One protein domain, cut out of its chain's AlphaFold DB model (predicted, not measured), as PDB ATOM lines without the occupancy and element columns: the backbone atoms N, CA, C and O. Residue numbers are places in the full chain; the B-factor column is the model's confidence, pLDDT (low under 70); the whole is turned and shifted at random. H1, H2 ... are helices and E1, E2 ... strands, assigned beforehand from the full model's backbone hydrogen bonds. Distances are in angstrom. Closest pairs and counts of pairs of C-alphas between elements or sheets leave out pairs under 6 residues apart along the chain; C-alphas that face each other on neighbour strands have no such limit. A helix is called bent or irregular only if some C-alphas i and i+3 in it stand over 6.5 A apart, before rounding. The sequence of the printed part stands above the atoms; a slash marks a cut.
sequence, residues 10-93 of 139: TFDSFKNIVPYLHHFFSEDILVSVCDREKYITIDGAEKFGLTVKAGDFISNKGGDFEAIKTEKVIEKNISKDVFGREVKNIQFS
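AT A GLANCE: This is residues 10 to 93 of the 139 residues of an uncharacterized protein of Clostridium botulinum (UniProt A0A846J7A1). Two small two-stranded ribbons, the sheet of E3 and E4 and the sheet of E1 and E2, lie one beyond the other with E4 and E1 on their near sides, and the long first helix H1 packs over E1 and E2. The helix H3 packs at the end of the other ribbon where E3 begins and E4 ends, while the four-residue helix H4 makes the turn at its opposite end, close to the equally short H2. The 84 printed residues include four named helices and four named strands, in the order H1, E1, E2, H2, H3, E3, H4, E4, and both sheets are antiparallel. The class is mixed, helices and strands. The whole is compact and rounded, with a radius of gyration of the C-alphas of 12.6 A and spans of 29 by 27 by 23 A.

IN THESE COORDINATES: Start with the sheet of E3 and E4. Find C-alpha 74 at (29.975, 5.471, -36.729), where E3 begins; it takes residues 74 to 78 and is 12.4 A long from first to last C-alpha. E4, residues 87 to 91, is 12.8 A long and ends at C-alpha 91, (28.356, 10.003, -35.143). Between the two strands in the chain is H4, residues 80 to 83, and before E3 you find H3, residues 63 to 70, 10.3 A long. Now go back to E1, residues 31 to 34, 10.3 A long, and E2, residues 39 to 43, 10.7 A long, followed by H2, residues 45 to 48. The printed part opens with H1, residues 10 to 21, which begins at C-alpha 10, (14.585, 19.059, -36.058), and is 16.5 A long. H1 is irregular, but only just: C-alphas 16 and 19 are 6.9 A apart.

HOW THE PARTS SIT: Look first along E3 and E4, antiparallel neighbours at 163 degrees between their directions; N 76 and O 89 are 2.9 A apart and N 89 and O 76 are 2.8 A apart, both within hydrogen-bond range. At Gln 91, turn to H3: the C-alphas of Asp 64 and Gln 91, the closest of H3 and E4, are 5.6 A apart. The closest C-alphas of H3 and E3 are those of Ala 67 and Ile 74, at 5.9 A. For H4 and E4 the closest are those of Lys 80 and Val 87, at 7.4 A. H4 and H2 are close but not clearly touching, with the C-alphas of Phe 48 and Phe 83 at 6.3 A. E4 and E1 are near each other, with 5 pairs of C-alphas within 10 A. E1 and E2 form a hairpin, antiparallel at 174 degrees, where N 33 and O 41 are 2.9 A apart, within hydrogen-bond range. From there look to H1: its closest C-alphas are Val 18 to Val 31 of E1, at 6.7 A, and Lys 15 to Thr 41 of E2, at 6.8 A. H1 is apart from E3 and from E4. In H3 every O i to N i+4 pair is within hydrogen-bond range, in H1 6 of 8 are, and H2 and H4 are too short for such a pair.

THE WHOLE: The two C-alphas farthest apart are those of Thr 10 and Asp 81, at 35.0 A. The printed part has no cut. The link from H2 to H3, residues 49 to 62, is long, and its C-alphas lie 10 to 14 A from the mean of all C-alphas. The link from H1 to E1 is short. The mean pLDDT of the printed part is 88.8, and no printed residue is under 70.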
ATOM      1  N   THR A  10      13.755  20.153 -36.583       73.00
ATOM      2  CA  THR A  10      14.585  19.059 -36.058       73.00
ATOM      3  C   THR A  10      15.923  19.600 -35.570       73.00
ATOM      4  O   THR A  10      16.326  19.318 -34.445       73.00
ATOM      5  N   PHE A  11      16.576  20.442 -36.372       74.81
ATOM      6  CA  PHE A  11      17.818  21.096 -35.975       74.81
ATOM      7  C   PHE A  11      17.615  22.024 -34.783       74.81
ATOM      8  O   PHE A  11      18.420  21.992 -33.859       74.81
ATOM      9  N   ASP A  12      16.523  22.784 -34.752       80.12
ATOM     10  CA  ASP A  12      16.192  23.651 -33.620       80.12
ATOM     11  C   ASP A  12      15.917  22.847 -32.339       80.12
ATOM     12  O   ASP A  12      16.342  23.244 -31.258       80.12
ATOM     13  N   SER A  13      15.305  21.664 -32.451       83.00
ATOM     14  CA  SER A  13      15.116  20.753 -31.313       83.00
ATOM     15  C   SER A  13      16.454  20.282 -30.743       83.00
ATOM     16  O   SER A  13      16.651  20.310 -29.529       83.00
ATOM     17  N   PHE A  14      17.404  19.907 -31.606       80.75
ATOM     18  CA  PHE A  14      18.746  19.539 -31.157       80.75
ATOM     19  C   PHE A  14      19.519  20.741 -30.599       80.75
ATOM     20  O   PHE A  14      20.124  20.620 -29.540       80.75
ATOM     21  N   LYS A  15      19.443  21.926 -31.221       80.88
ATOM     22  CA  LYS A  15      20.037  23.155 -30.660       80.88
ATOM     23  C   LYS A  15      19.540  23.437 -29.243       80.88
ATOM     24  O   LYS A  15      20.333  23.848 -28.406       80.88
ATOM     25  N   ASN A  16      18.259  23.191 -28.974       85.56
ATOM     26  CA  ASN A  16      17.678  23.423 -27.657       85.56
ATOM     27  C   ASN A  16      18.179  22.433 -26.599       85.56
ATOM     28  O   ASN A  16      18.279  22.819 -25.441       85.56
ATOM     29  N   ILE A  17      18.489  21.179 -26.961       86.06
ATOM     30  CA  ILE A  17      18.965  20.184 -25.985       86.06
ATOM     31  C   ILE A  17      20.478  20.246 -25.751       86.06
ATOM     32  O   ILE A  17      20.908  19.950 -24.639       86.06
ATOM     33  N   VAL A  18      21.275  20.649 -26.755       84.88
ATOM     34  CA  VAL A  18      22.752  20.650 -26.679       84.88
ATOM     35  C   VAL A  18      23.296  21.281 -25.384       84.88
ATOM     36  O   VAL A  18      24.046  20.585 -24.700       84.88
ATOM     37  N   PRO A  19      22.874  22.493 -24.961       83.62
ATOM     38  CA  PRO A  19      23.412  23.125 -23.753       83.62
ATOM     39  C   PRO A  19      23.193  22.313 -22.471       83.62
ATOM     40  O   PRO A  19      23.968  22.419 -21.524       83.62
ATOM     41  N   TYR A  20      22.142  21.491 -22.430       87.38
ATOM     42  CA  TYR A  20      21.809  20.679 -21.263       87.38
ATOM     43  C   TYR A  20      22.548  19.344 -21.236       87.38
ATOM     44  O   TYR A  20      22.598  18.711 -20.182       87.38
ATOM     45  N   LEU A  21      23.123  18.898 -22.361       86.06
ATOM     46  CA  LEU A  21      23.772  17.590 -22.443       86.06
ATOM     47  C   LEU A  21      24.952  17.480 -21.477       86.06
ATOM     48  O   LEU A  21      25.128  16.421 -20.885       86.06
ATOM     49  N   HIS A  22      25.681  18.569 -21.210       83.88
ATOM     50  CA  HIS A  22      26.775  18.572 -20.226       83.88
ATOM     51  C   HIS A  22      26.336  18.168 -18.817       83.88
ATOM     52  O   HIS A  22      27.166  17.718 -18.039       83.88
ATOM     53  N   HIS A  23      25.053  18.296 -18.465       87.06
ATOM     54  CA  HIS A  23      24.550  17.867 -17.156       87.06
ATOM     55  C   HIS A  23      24.323  16.354 -17.051       87.06
ATOM     56  O   HIS A  23      24.226  15.833 -15.943       87.06
ATOM     57  N   PHE A  24      24.222  15.646 -18.179       88.00
ATOM     58  CA  PHE A  24      23.990  14.198 -18.200       88.00
ATOM     59  C   PHE A  24      25.280  13.387 -18.099       88.00
ATOM     60  O   PHE A  24      25.232  12.214 -17.733       88.00
ATOM     61  N   PHE A  25      26.422  13.994 -18.418       85.38
ATOM     62  CA  PHE A  25      27.708  13.315 -18.458       85.38
ATOM     63  C   PHE A  25      28.639  13.888 -17.394       85.38
ATOM     64  O   PHE A  25      28.752  15.098 -17.227       85.38
ATOM     65  N   SER A  26      29.320  13.003 -16.666       85.94
ATOM     66  CA  SER A  26      30.352  13.399 -15.699       85.94
ATOM     67  C   SER A  26      31.684  13.763 -16.365       85.94
ATOM     68  O   SER A  26      32.574  14.296 -15.708       85.94
ATOM     69  N   GLU A  27      31.830  13.451 -17.652       86.56
ATOM     70  CA  GLU A  27      33.016  13.716 -18.462       86.56
ATOM     71  C   GLU A  27      32.806  14.948 -19.350       86.56
ATOM     72  O   GLU A  27      31.673  15.313 -19.669       86.56
ATOM     73  N   ASP A  28      33.899  15.567 -19.802       89.81
ATOM     74  CA  ASP A  28      33.814  16.578 -20.853       89.81
ATOM     75  C   ASP A  28      33.272  15.959 -22.138       89.81
ATOM     76  O   ASP A  28      33.798  14.960 -22.633       89.81
ATOM     77  N   ILE A  29      32.252  16.595 -22.703       91.31
ATOM     78  CA  ILE A  29      31.663  16.206 -23.978       91.31
ATOM     79  C   ILE A  29      31.821  17.331 -24.996       91.31
ATOM     80  O   ILE A  29      31.809  18.514 -24.650       91.31
ATOM     81  N   LEU A  30      31.943  16.938 -26.260       90.94
ATOM     82  CA  LEU A  30      31.777  17.813 -27.410       90.94
ATOM     83  C   LEU A  30      30.542  17.340 -28.157       90.94
ATOM     84  O   LEU A  30      30.468  16.180 -28.564       90.94
ATOM     85  N   VAL A  31      29.584  18.240 -28.348       92.25
ATOM     86  CA  VAL A  31      28.378  17.950 -29.120       92.25
ATOM     87  C   VAL A  31      28.308  18.904 -30.296       92.25
ATOM     88  O   VAL A  31      28.373  20.120 -30.139       92.25
ATOM     89  N   SER A  32      28.152  18.347 -31.491       91.25
ATOM     90  CA  SER A  32      27.974  19.119 -32.714       91.25
ATOM     91  C   SER A  32      26.781  18.616 -33.505       91.25
ATOM     92  O   SER A  32      26.526  17.416 -33.572       91.25
ATOM     93  N   VAL A  33      26.094  19.538 -34.169       90.06
ATOM     94  CA  VAL A  33      25.045  19.242 -35.144       90.06
ATOM     95  C   VAL A  33      25.480  19.854 -36.464       90.06
ATOM     96  O   VAL A  33      25.884  21.014 -36.484       90.06
ATOM     97  N   CYS A  34      25.394  19.108 -37.560       89.50
ATOM     98  CA  CYS A  34      25.756  19.568 -38.898       89.50
ATOM     99  C   CYS A  34      24.680  19.212 -39.928       89.50
ATOM    100  O   CYS A  34      23.846  18.331 -39.703       89.50
ATOM    101  N   ASP A  35      24.699  19.923 -41.053       88.38
ATOM    102  CA  ASP A  35      24.054  19.485 -42.288       88.38
ATOM    103  C   ASP A  35      25.085  18.798 -43.207       88.38
ATOM    104  O   ASP A  35      26.151  18.371 -42.767       88.38
ATOM    105  N   ARG A  36      24.756  18.634 -44.493       87.94
ATOM    106  CA  ARG A  36      25.641  17.982 -45.472       87.94
ATOM    107  C   ARG A  36      26.871  18.819 -45.844       87.94
ATOM    108  O   ARG A  36      27.736  18.306 -46.548       87.94
ATOM    109  N   GLU A  37      26.931  20.076 -45.418       90.25
ATOM    110  CA  GLU A  37      27.952  21.041 -45.814       90.25
ATOM    111  C   GLU A  37      28.700  21.619 -44.612       90.25
ATOM    112  O   GLU A  37      29.924  21.713 -44.660       90.25
ATOM    113  N   LYS A  38      28.008  21.993 -43.532       92.94
ATOM    114  CA  LYS A  38      28.573  22.778 -42.428       92.94
ATOM    115  C   LYS A  38      28.024  22.406 -41.056       92.94
ATOM    116  O   LYS A  38      26.930  21.853 -40.912       92.94
ATOM    117  N   TYR A  39      28.761  22.792 -40.022       92.19
ATOM    118  CA  TYR A  39      28.280  22.739 -38.647       92.19
ATOM    119  C   TYR A  39      27.204  23.803 -38.402       92.19
ATOM    120  O   TYR A  39      27.363  24.975 -38.731       92.19
ATOM    121  N   ILE A  40      26.100  23.391 -37.791       89.00
ATOM    122  CA  ILE A  40      24.973  24.238 -37.390       89.00
ATOM    123  C   ILE A  40      25.165  24.729 -35.954       89.00
ATOM    124  O   ILE A  40      24.903  25.892 -35.660       89.00
ATOM    125  N   THR A  41      25.602  23.843 -35.060       88.25
ATOM    126  CA  THR A  41      25.999  24.188 -33.692       88.25
ATOM    127  C   THR A  41      27.135  23.282 -33.245       88.25
ATOM    128  O   THR A  41      27.220  22.134 -33.686       88.25
ATOM    129  N   ILE A  42      28.006  23.811 -32.393       90.00
ATOM    130  CA  ILE A  42      29.098  23.089 -31.749       90.00
ATOM    131  C   ILE A  42      29.197  23.618 -30.329       90.00
ATOM    132  O   ILE A  42      29.157  24.829 -30.123       90.00
ATOM    133  N   ASP A  43      29.331  22.709 -29.379       89.69
ATOM    134  CA  ASP A  43      29.393  23.015 -27.961       89.69
ATOM    135  C   ASP A  43      30.455  22.135 -27.291       89.69
ATOM    136  O   ASP A  43      30.528  20.931 -27.556       89.69
ATOM    137  N   GLY A  44      31.310  22.745 -26.469       90.19
ATOM    138  CA  GLY A  44      32.434  22.082 -25.804       90.19
ATOM    139  C   GLY A  44      33.715  21.933 -26.635       90.19
ATOM    140  O   GLY A  44      34.636  21.259 -26.181       90.19
ATOM    141  N   ALA A  45      33.823  22.534 -27.828       91.12
ATOM    142  CA  ALA A  45      35.014  22.427 -28.688       91.12
ATOM    143  C   ALA A  45      36.309  22.886 -27.994       91.12
ATOM    144  O   ALA A  45      37.359  22.251 -28.121       91.12
ATOM    145  N   GLU A  46      36.219  23.950 -27.205       91.38
ATOM    146  CA  GLU A  46      37.316  24.535 -26.443       91.38
ATOM    147  C   GLU A  46      37.900  23.569 -25.405       91.38
ATOM    148  O   GLU A  46      39.114  23.562 -25.194       91.38
ATOM    149  N   LYS A  47      37.076  22.683 -24.827       89.69
ATOM    150  CA  LYS A  47      37.517  21.655 -23.867       89.69
ATOM    151  C   LYS A  47      38.422  20.600 -24.508       89.69
ATOM    152  O   LYS A  47      39.181  19.929 -23.814       89.69
ATOM    153  N   PHE A  48      38.358  20.475 -25.833       89.31
ATOM    154  CA  PHE A  48      39.181  19.572 -26.637       89.31
ATOM    155  C   PHE A  48      40.274  20.322 -27.416       89.31
ATOM    156  O   PHE A  48      40.924  19.730 -28.276       89.31
ATOM    157  N   GLY A  49      40.478  21.619 -27.144       89.88
ATOM    158  CA  GLY A  49      41.467  22.445 -27.843       89.88
ATOM    159  C   GLY A  49      41.144  22.677 -29.323       89.88
ATOM    160  O   GLY A  49      42.043  22.962 -30.112       89.88
ATOM    161  N   LEU A  50      39.876  22.532 -29.719       89.81
ATOM    162  CA  LEU A  50      39.431  22.709 -31.096       89.81
ATOM    163  C   LEU A  50      38.956  24.143 -31.341       89.81
ATOM    164  O   LEU A  50      38.325  24.763 -30.490       89.81
ATOM    165  N   THR A  51      39.219  24.654 -32.545       93.31
ATOM    166  CA  THR A  51      38.819  26.009 -32.977       93.31
ATOM    167  C   THR A  51      37.620  26.014 -33.926       93.31
ATOM    168  O   THR A  51      37.295  27.055 -34.496       93.31
ATOM    169  N   VAL A  52      37.011  24.849 -34.152       91.75
ATOM    170  CA  VAL A  52      35.865  24.689 -35.050       91.75
ATOM    171  C   VAL A  52      34.630  25.369 -34.462       91.75
ATOM    172  O   VAL A  52      34.388  25.301 -33.256       91.75
ATOM    173  N   LYS A  53      33.841  26.022 -35.311       93.94
ATOM    174  CA  LYS A  53      32.631  26.751 -34.912       93.94
ATOM    175  C   LYS A  53      31.473  26.513 -35.876       93.94
ATOM    176  O   LYS A  53      31.638  26.019 -36.989       93.94
ATOM    177  N   ALA A  54      30.276  26.904 -35.446       90.31
ATOM    178  CA  ALA A  54      29.109  26.932 -36.319       90.31
ATOM    179  C   ALA A  54      29.388  27.767 -37.582       90.31
ATOM    180  O   ALA A  54      29.937  28.867 -37.512       90.31
ATOM    181  N   GLY A  55      28.991  27.234 -38.736       93.12
ATOM    182  CA  GLY A  55      29.260  27.792 -40.056       93.12
ATOM    183  C   GLY A  55      30.479  27.195 -40.760       93.12
ATOM    184  O   GLY A  55      30.525  27.269 -41.986       93.12
ATOM    185  N   ASP A  56      31.415  26.574 -40.036       95.19
ATOM    186  CA  ASP A  56      32.565  25.912 -40.658       95.19
ATOM    187  C   ASP A  56      32.119  24.677 -41.450       95.19
ATOM    188  O   ASP A  56      31.196  23.961 -41.048       95.19
ATOM    189  N   PHE A  57      32.786  24.417 -42.577       94.75
ATOM    190  CA  PHE A  57      32.487  23.265 -43.425       94.75
ATOM    191  C   PHE A  57      32.885  21.948 -42.753       94.75
ATOM    192  O   PHE A  57      33.963  21.842 -42.161       94.75
ATOM    193  N   ILE A  58      32.048  20.920 -42.910       92.56
ATOM    194  CA  ILE A  58      32.393  19.565 -42.482       92.56
ATOM    195  C   ILE A  58      33.457  18.966 -43.409       92.56
ATOM    196  O   ILE A  58      33.493  19.215 -44.617       92.56
ATOM    197  N   SER A  59      34.336  18.137 -42.849       91.06
ATOM    198  CA  SER A  59      35.357  17.444 -43.635       91.06
ATOM    199  C   SER A  59      34.764  16.240 -44.364       91.06
ATOM    200  O   SER A  59      34.129  15.391 -43.748       91.06
ATOM    201  N   ASN A  60      35.094  16.055 -45.645       90.94
ATOM    202  CA  ASN A  60      34.718  14.845 -46.392       90.94
ATOM    203  C   ASN A  60      35.451  13.560 -45.939       90.94
ATOM    204  O   ASN A  60      35.235  12.490 -46.510       90.94
ATOM    205  N   LYS A  61      36.329  13.663 -44.934       87.31
ATOM    206  CA  LYS A  61      37.050  12.545 -44.303       87.31
ATOM    207  C   LYS A  61      36.601  12.289 -42.860       87.31
ATOM    208  O   LYS A  61      37.100  11.354 -42.235       87.31
ATOM    209  N   GLY A  62      35.718  13.130 -42.319       84.56
ATOM    210  CA  GLY A  62      35.238  13.037 -40.945       84.56
ATOM    211  C   GLY A  62      34.220  11.913 -40.740       84.56
ATOM    212  O   GLY A  62      33.613  11.404 -41.686       84.56
ATOM    213  N   GLY A  63      34.043  11.505 -39.480       86.94
ATOM    214  CA  GLY A  63      33.027  10.512 -39.107       86.94
ATOM    215  C   GLY A  63      31.594  11.022 -39.294       86.94
ATOM    216  O   GLY A  63      30.694  10.227 -39.542       86.94
ATOM    217  N   ASP A  64      31.399  12.337 -39.229       89.81
ATOM    218  CA  ASP A  64      30.155  13.041 -39.551       89.81
ATOM    219  C   ASP A  64      29.760  12.846 -41.025       89.81
ATOM    220  O   ASP A  64      28.662  12.368 -41.316       89.81
ATOM    221  N   PHE A  65      30.674  13.110 -41.962       90.06
ATOM    222  CA  PHE A  65      30.438  12.886 -43.391       90.06
ATOM    223  C   PHE A  65      30.175  11.408 -43.709       90.06
ATOM    224  O   PHE A  65      29.282  11.077 -44.494       90.06
ATOM    225  N   GLU A  66      30.924  10.503 -43.073       91.19
ATOM    226  CA  GLU A  66      30.732   9.057 -43.205       91.19
ATOM    227  C   GLU A  66      29.341   8.617 -42.711       91.19
ATOM    228  O   GLU A  66      28.636   7.894 -43.422       91.19
ATOM    229  N   ALA A  67      28.907   9.096 -41.542       91.00
ATOM    230  CA  ALA A  67      27.592   8.797 -40.978       91.00
ATOM    231  C   ALA A  67      26.451   9.335 -41.856       91.00
ATOM    232  O   ALA A  67      25.486   8.620 -42.123       91.00
ATOM    233  N   ILE A  68      26.578  10.564 -42.369       89.62
ATOM    234  CA  ILE A  68      25.598  11.173 -43.284       89.62
ATOM    235  C   ILE A  68      25.489  10.375 -44.587       89.62
ATOM    236  O   ILE A  68      24.388  10.153 -45.091       89.62
ATOM    237  N   LYS A  69      26.623   9.951 -45.159       90.19
ATOM    238  CA  LYS A  69      26.655   9.239 -46.443       90.19
ATOM    239  C   LYS A  69      26.123   7.812 -46.334       90.19
ATOM    240  O   LYS A  69      25.484   7.330 -47.266       90.19
ATOM    241  N   THR A  70      26.444   7.124 -45.243       90.31
ATOM    242  CA  THR A  70      26.123   5.700 -45.069       90.31
ATOM    243  C   THR A  70      24.815   5.457 -44.325       90.31
ATOM    244  O   THR A  70      24.321   4.333 -44.350       90.31
ATOM    245  N   GLU A  71      24.278   6.482 -43.653       85.44
ATOM    246  CA  GLU A  71      23.153   6.401 -42.711       85.44
ATOM    247  C   GLU A  71      23.373   5.410 -41.555       85.44
ATOM    248  O   GLU A  71      22.425   4.962 -40.909       85.44
ATOM    249  N   LYS A  72      24.635   5.068 -41.271       86.94
ATOM    250  CA  LYS A  72      25.024   4.178 -40.174       86.94
ATOM    251  C   LYS A  72      25.542   4.972 -38.984       86.94
ATOM    252  O   LYS A  72      25.998   6.107 -39.118       86.94
ATOM    253  N   VAL A  73      25.488   4.341 -37.814       87.88
ATOM    254  CA  VAL A  73      26.198   4.823 -36.628       87.88
ATOM    255  C   VAL A  73      27.685   4.530 -36.816       87.88
ATOM    256  O   VAL A  73      28.059   3.397 -37.118       87.88
ATOM    257  N   ILE A  74      28.518   5.554 -36.657       91.38
ATOM    258  CA  ILE A  74      29.975   5.471 -36.729       91.38
ATOM    259  C   ILE A  74      30.523   5.685 -35.320       91.38
ATOM    260  O   ILE A  74      30.375   6.768 -34.758       91.38
ATOM    261  N   GLU A  75      31.167   4.665 -34.757       93.38
ATOM    262  CA  GLU A  75      31.847   4.735 -33.459       93.38
ATOM    263  C   GLU A  75      33.356   4.574 -33.654       93.38
ATOM    264  O   GLU A  75      33.808   3.626 -34.300       93.38
ATOM    265  N   LYS A  76      34.145   5.504 -33.113       90.19
ATOM    266  CA  LYS A  76      35.613   5.479 -33.175       90.19
ATOM    267  C   LYS A  76      36.196   5.868 -31.820       90.19
ATOM    268  O   LYS A  76      35.813   6.887 -31.254       90.19
ATOM    269  N   ASN A  77      37.162   5.094 -31.335       92.12
ATOM    270  CA  ASN A  77      37.997   5.493 -30.204       92.12
ATOM    271  C   ASN A  77      39.210   6.246 -30.748       92.12
ATOM    272  O   ASN A  77      39.957   5.715 -31.570       92.12
ATOM    273  N   ILE A  78      39.384   7.492 -30.321       89.62
ATOM    274  CA  ILE A  78      40.487   8.346 -30.749       89.62
ATOM    275  C   ILE A  78      41.602   8.257 -29.706       89.62
ATOM    276  O   ILE A  78      41.355   8.437 -28.512       89.62
ATOM    277  N   SER A  79      42.823   7.965 -30.173       89.44
ATOM    278  CA  SER A  79      44.011   7.856 -29.318       89.44
ATOM    279  C   SER A  79      44.292   9.166 -28.583       89.44
ATOM    280  O   SER A  79      44.112  10.259 -29.130       89.44
ATOM    281  N   LYS A  80      44.856   9.033 -27.380       91.00
ATOM    282  CA  LYS A  80      45.373  10.141 -26.572       91.00
ATOM    283  C   LYS A  80      46.383  11.031 -27.298       91.00
ATOM    284  O   LYS A  80      46.520  12.186 -26.925       91.00
ATOM    285  N   ASP A  81      47.054  10.542 -28.338       90.75
ATOM    286  CA  ASP A  81      48.042  11.335 -29.087       90.75
ATOM    287  C   ASP A  81      47.404  12.496 -29.871       90.75
ATOM    288  O   ASP A  81      48.095  13.436 -30.250       90.75
ATOM    289  N   VAL A  82      46.086  12.441 -30.111       87.06
ATOM    290  CA  VAL A  82      45.346  13.474 -30.855       87.06
ATOM    291  C   VAL A  82      44.808  14.565 -29.928       87.06
ATOM    292  O   VAL A  82      44.936  15.744 -30.236       87.06
ATOM    293  N   PHE A  83      44.214  14.178 -28.795       84.69
ATOM    294  CA  PHE A  83      43.501  15.094 -27.888       84.69
ATOM    295  C   PHE A  83      44.123  15.201 -26.489       84.69
ATOM    296  O   PHE A  83      43.540  15.809 -25.597       84.69
ATOM    297  N   GLY A  84      45.267  14.559 -26.246       86.94
ATOM    298  CA  GLY A  84      45.867  14.425 -24.912       86.94
ATOM    299  C   GLY A  84      45.114  13.471 -23.974       86.94
ATOM    300  O   GLY A  84      45.569  13.220 -22.859       86.94
ATOM    301  N   ARG A  85      43.979  12.917 -24.417       87.75
ATOM    302  CA  ARG A  85      43.105  11.989 -23.685       87.75
ATOM    303  C   ARG A  85      42.415  11.033 -24.650       87.75
ATOM    304  O   ARG A  85      42.274  11.344 -25.832       87.75
ATOM    305  N   GLU A  86      41.967   9.891 -24.144       90.12
ATOM    306  CA  GLU A  86      41.097   9.008 -24.919       90.12
ATOM    307  C   GLU A  86      39.737   9.679 -25.131       90.12
ATOM    308  O   GLU A  86      39.157  10.246 -24.204       90.12
ATOM    309  N   VAL A  87      39.247   9.638 -26.372       90.69
ATOM    310  CA  VAL A  87      37.957  10.223 -26.748       90.69
ATOM    311  C   VAL A  87      37.144   9.181 -27.493       90.69
ATOM    312  O   VAL A  87      37.558   8.698 -28.551       90.69
ATOM    313  N   LYS A  88      35.958   8.860 -26.972       92.69
ATOM    314  CA  LYS A  88      34.969   8.076 -27.709       92.69
ATOM    315  C   LYS A  88      34.163   9.014 -28.607       92.69
ATOM    316  O   LYS A  88      33.417   9.856 -28.120       92.69
ATOM    317  N   ASN A  89      34.312   8.865 -29.919       91.81
ATOM    318  CA  ASN A  89      33.581   9.639 -30.918       91.81
ATOM    319  C   ASN A  89      32.443   8.795 -31.503       91.81
ATOM    320  O   ASN A  89      32.684   7.702 -32.018       91.81
ATOM    321  N   ILE A  90      31.215   9.309 -31.430       92.94
ATOM    322  CA  ILE A  90      30.008   8.665 -31.953       92.94
ATOM    323  C   ILE A  90      29.311   9.648 -32.891       92.94
ATOM    324  O   ILE A  90      29.030  10.781 -32.509       92.94
ATOM    325  N   GLN A  91      29.019   9.207 -34.111       91.50
ATOM    326  CA  GLN A  91      28.356  10.003 -35.143       91.50
ATOM    327  C   GLN A  91      27.186   9.211 -35.723       91.50
ATOM    328  O   GLN A  91      27.314   8.020 -36.004       91.50
ATOM    329  N   PHE A  92      26.038   9.853 -35.917       89.62
ATOM    330  CA  PHE A  92      24.871   9.215 -36.524       89.62
ATOM    331  C   PHE A  92      24.033  10.226 -37.305       89.62
ATOM    332  O   PHE A  92      23.918  11.390 -36.928       89.62
ATOM    333  N   SER A  93      23.419   9.769 -38.398       87.00
ATOM    334  CA  SER A  93      22.493  10.595 -39.176       87.00
ATOM    335  C   SER A  93      21.106  10.614 -38.534       87.00
ATOM    336  O   SER A  93      20.526   9.567 -38.239       87.00
TER     337      SER A  93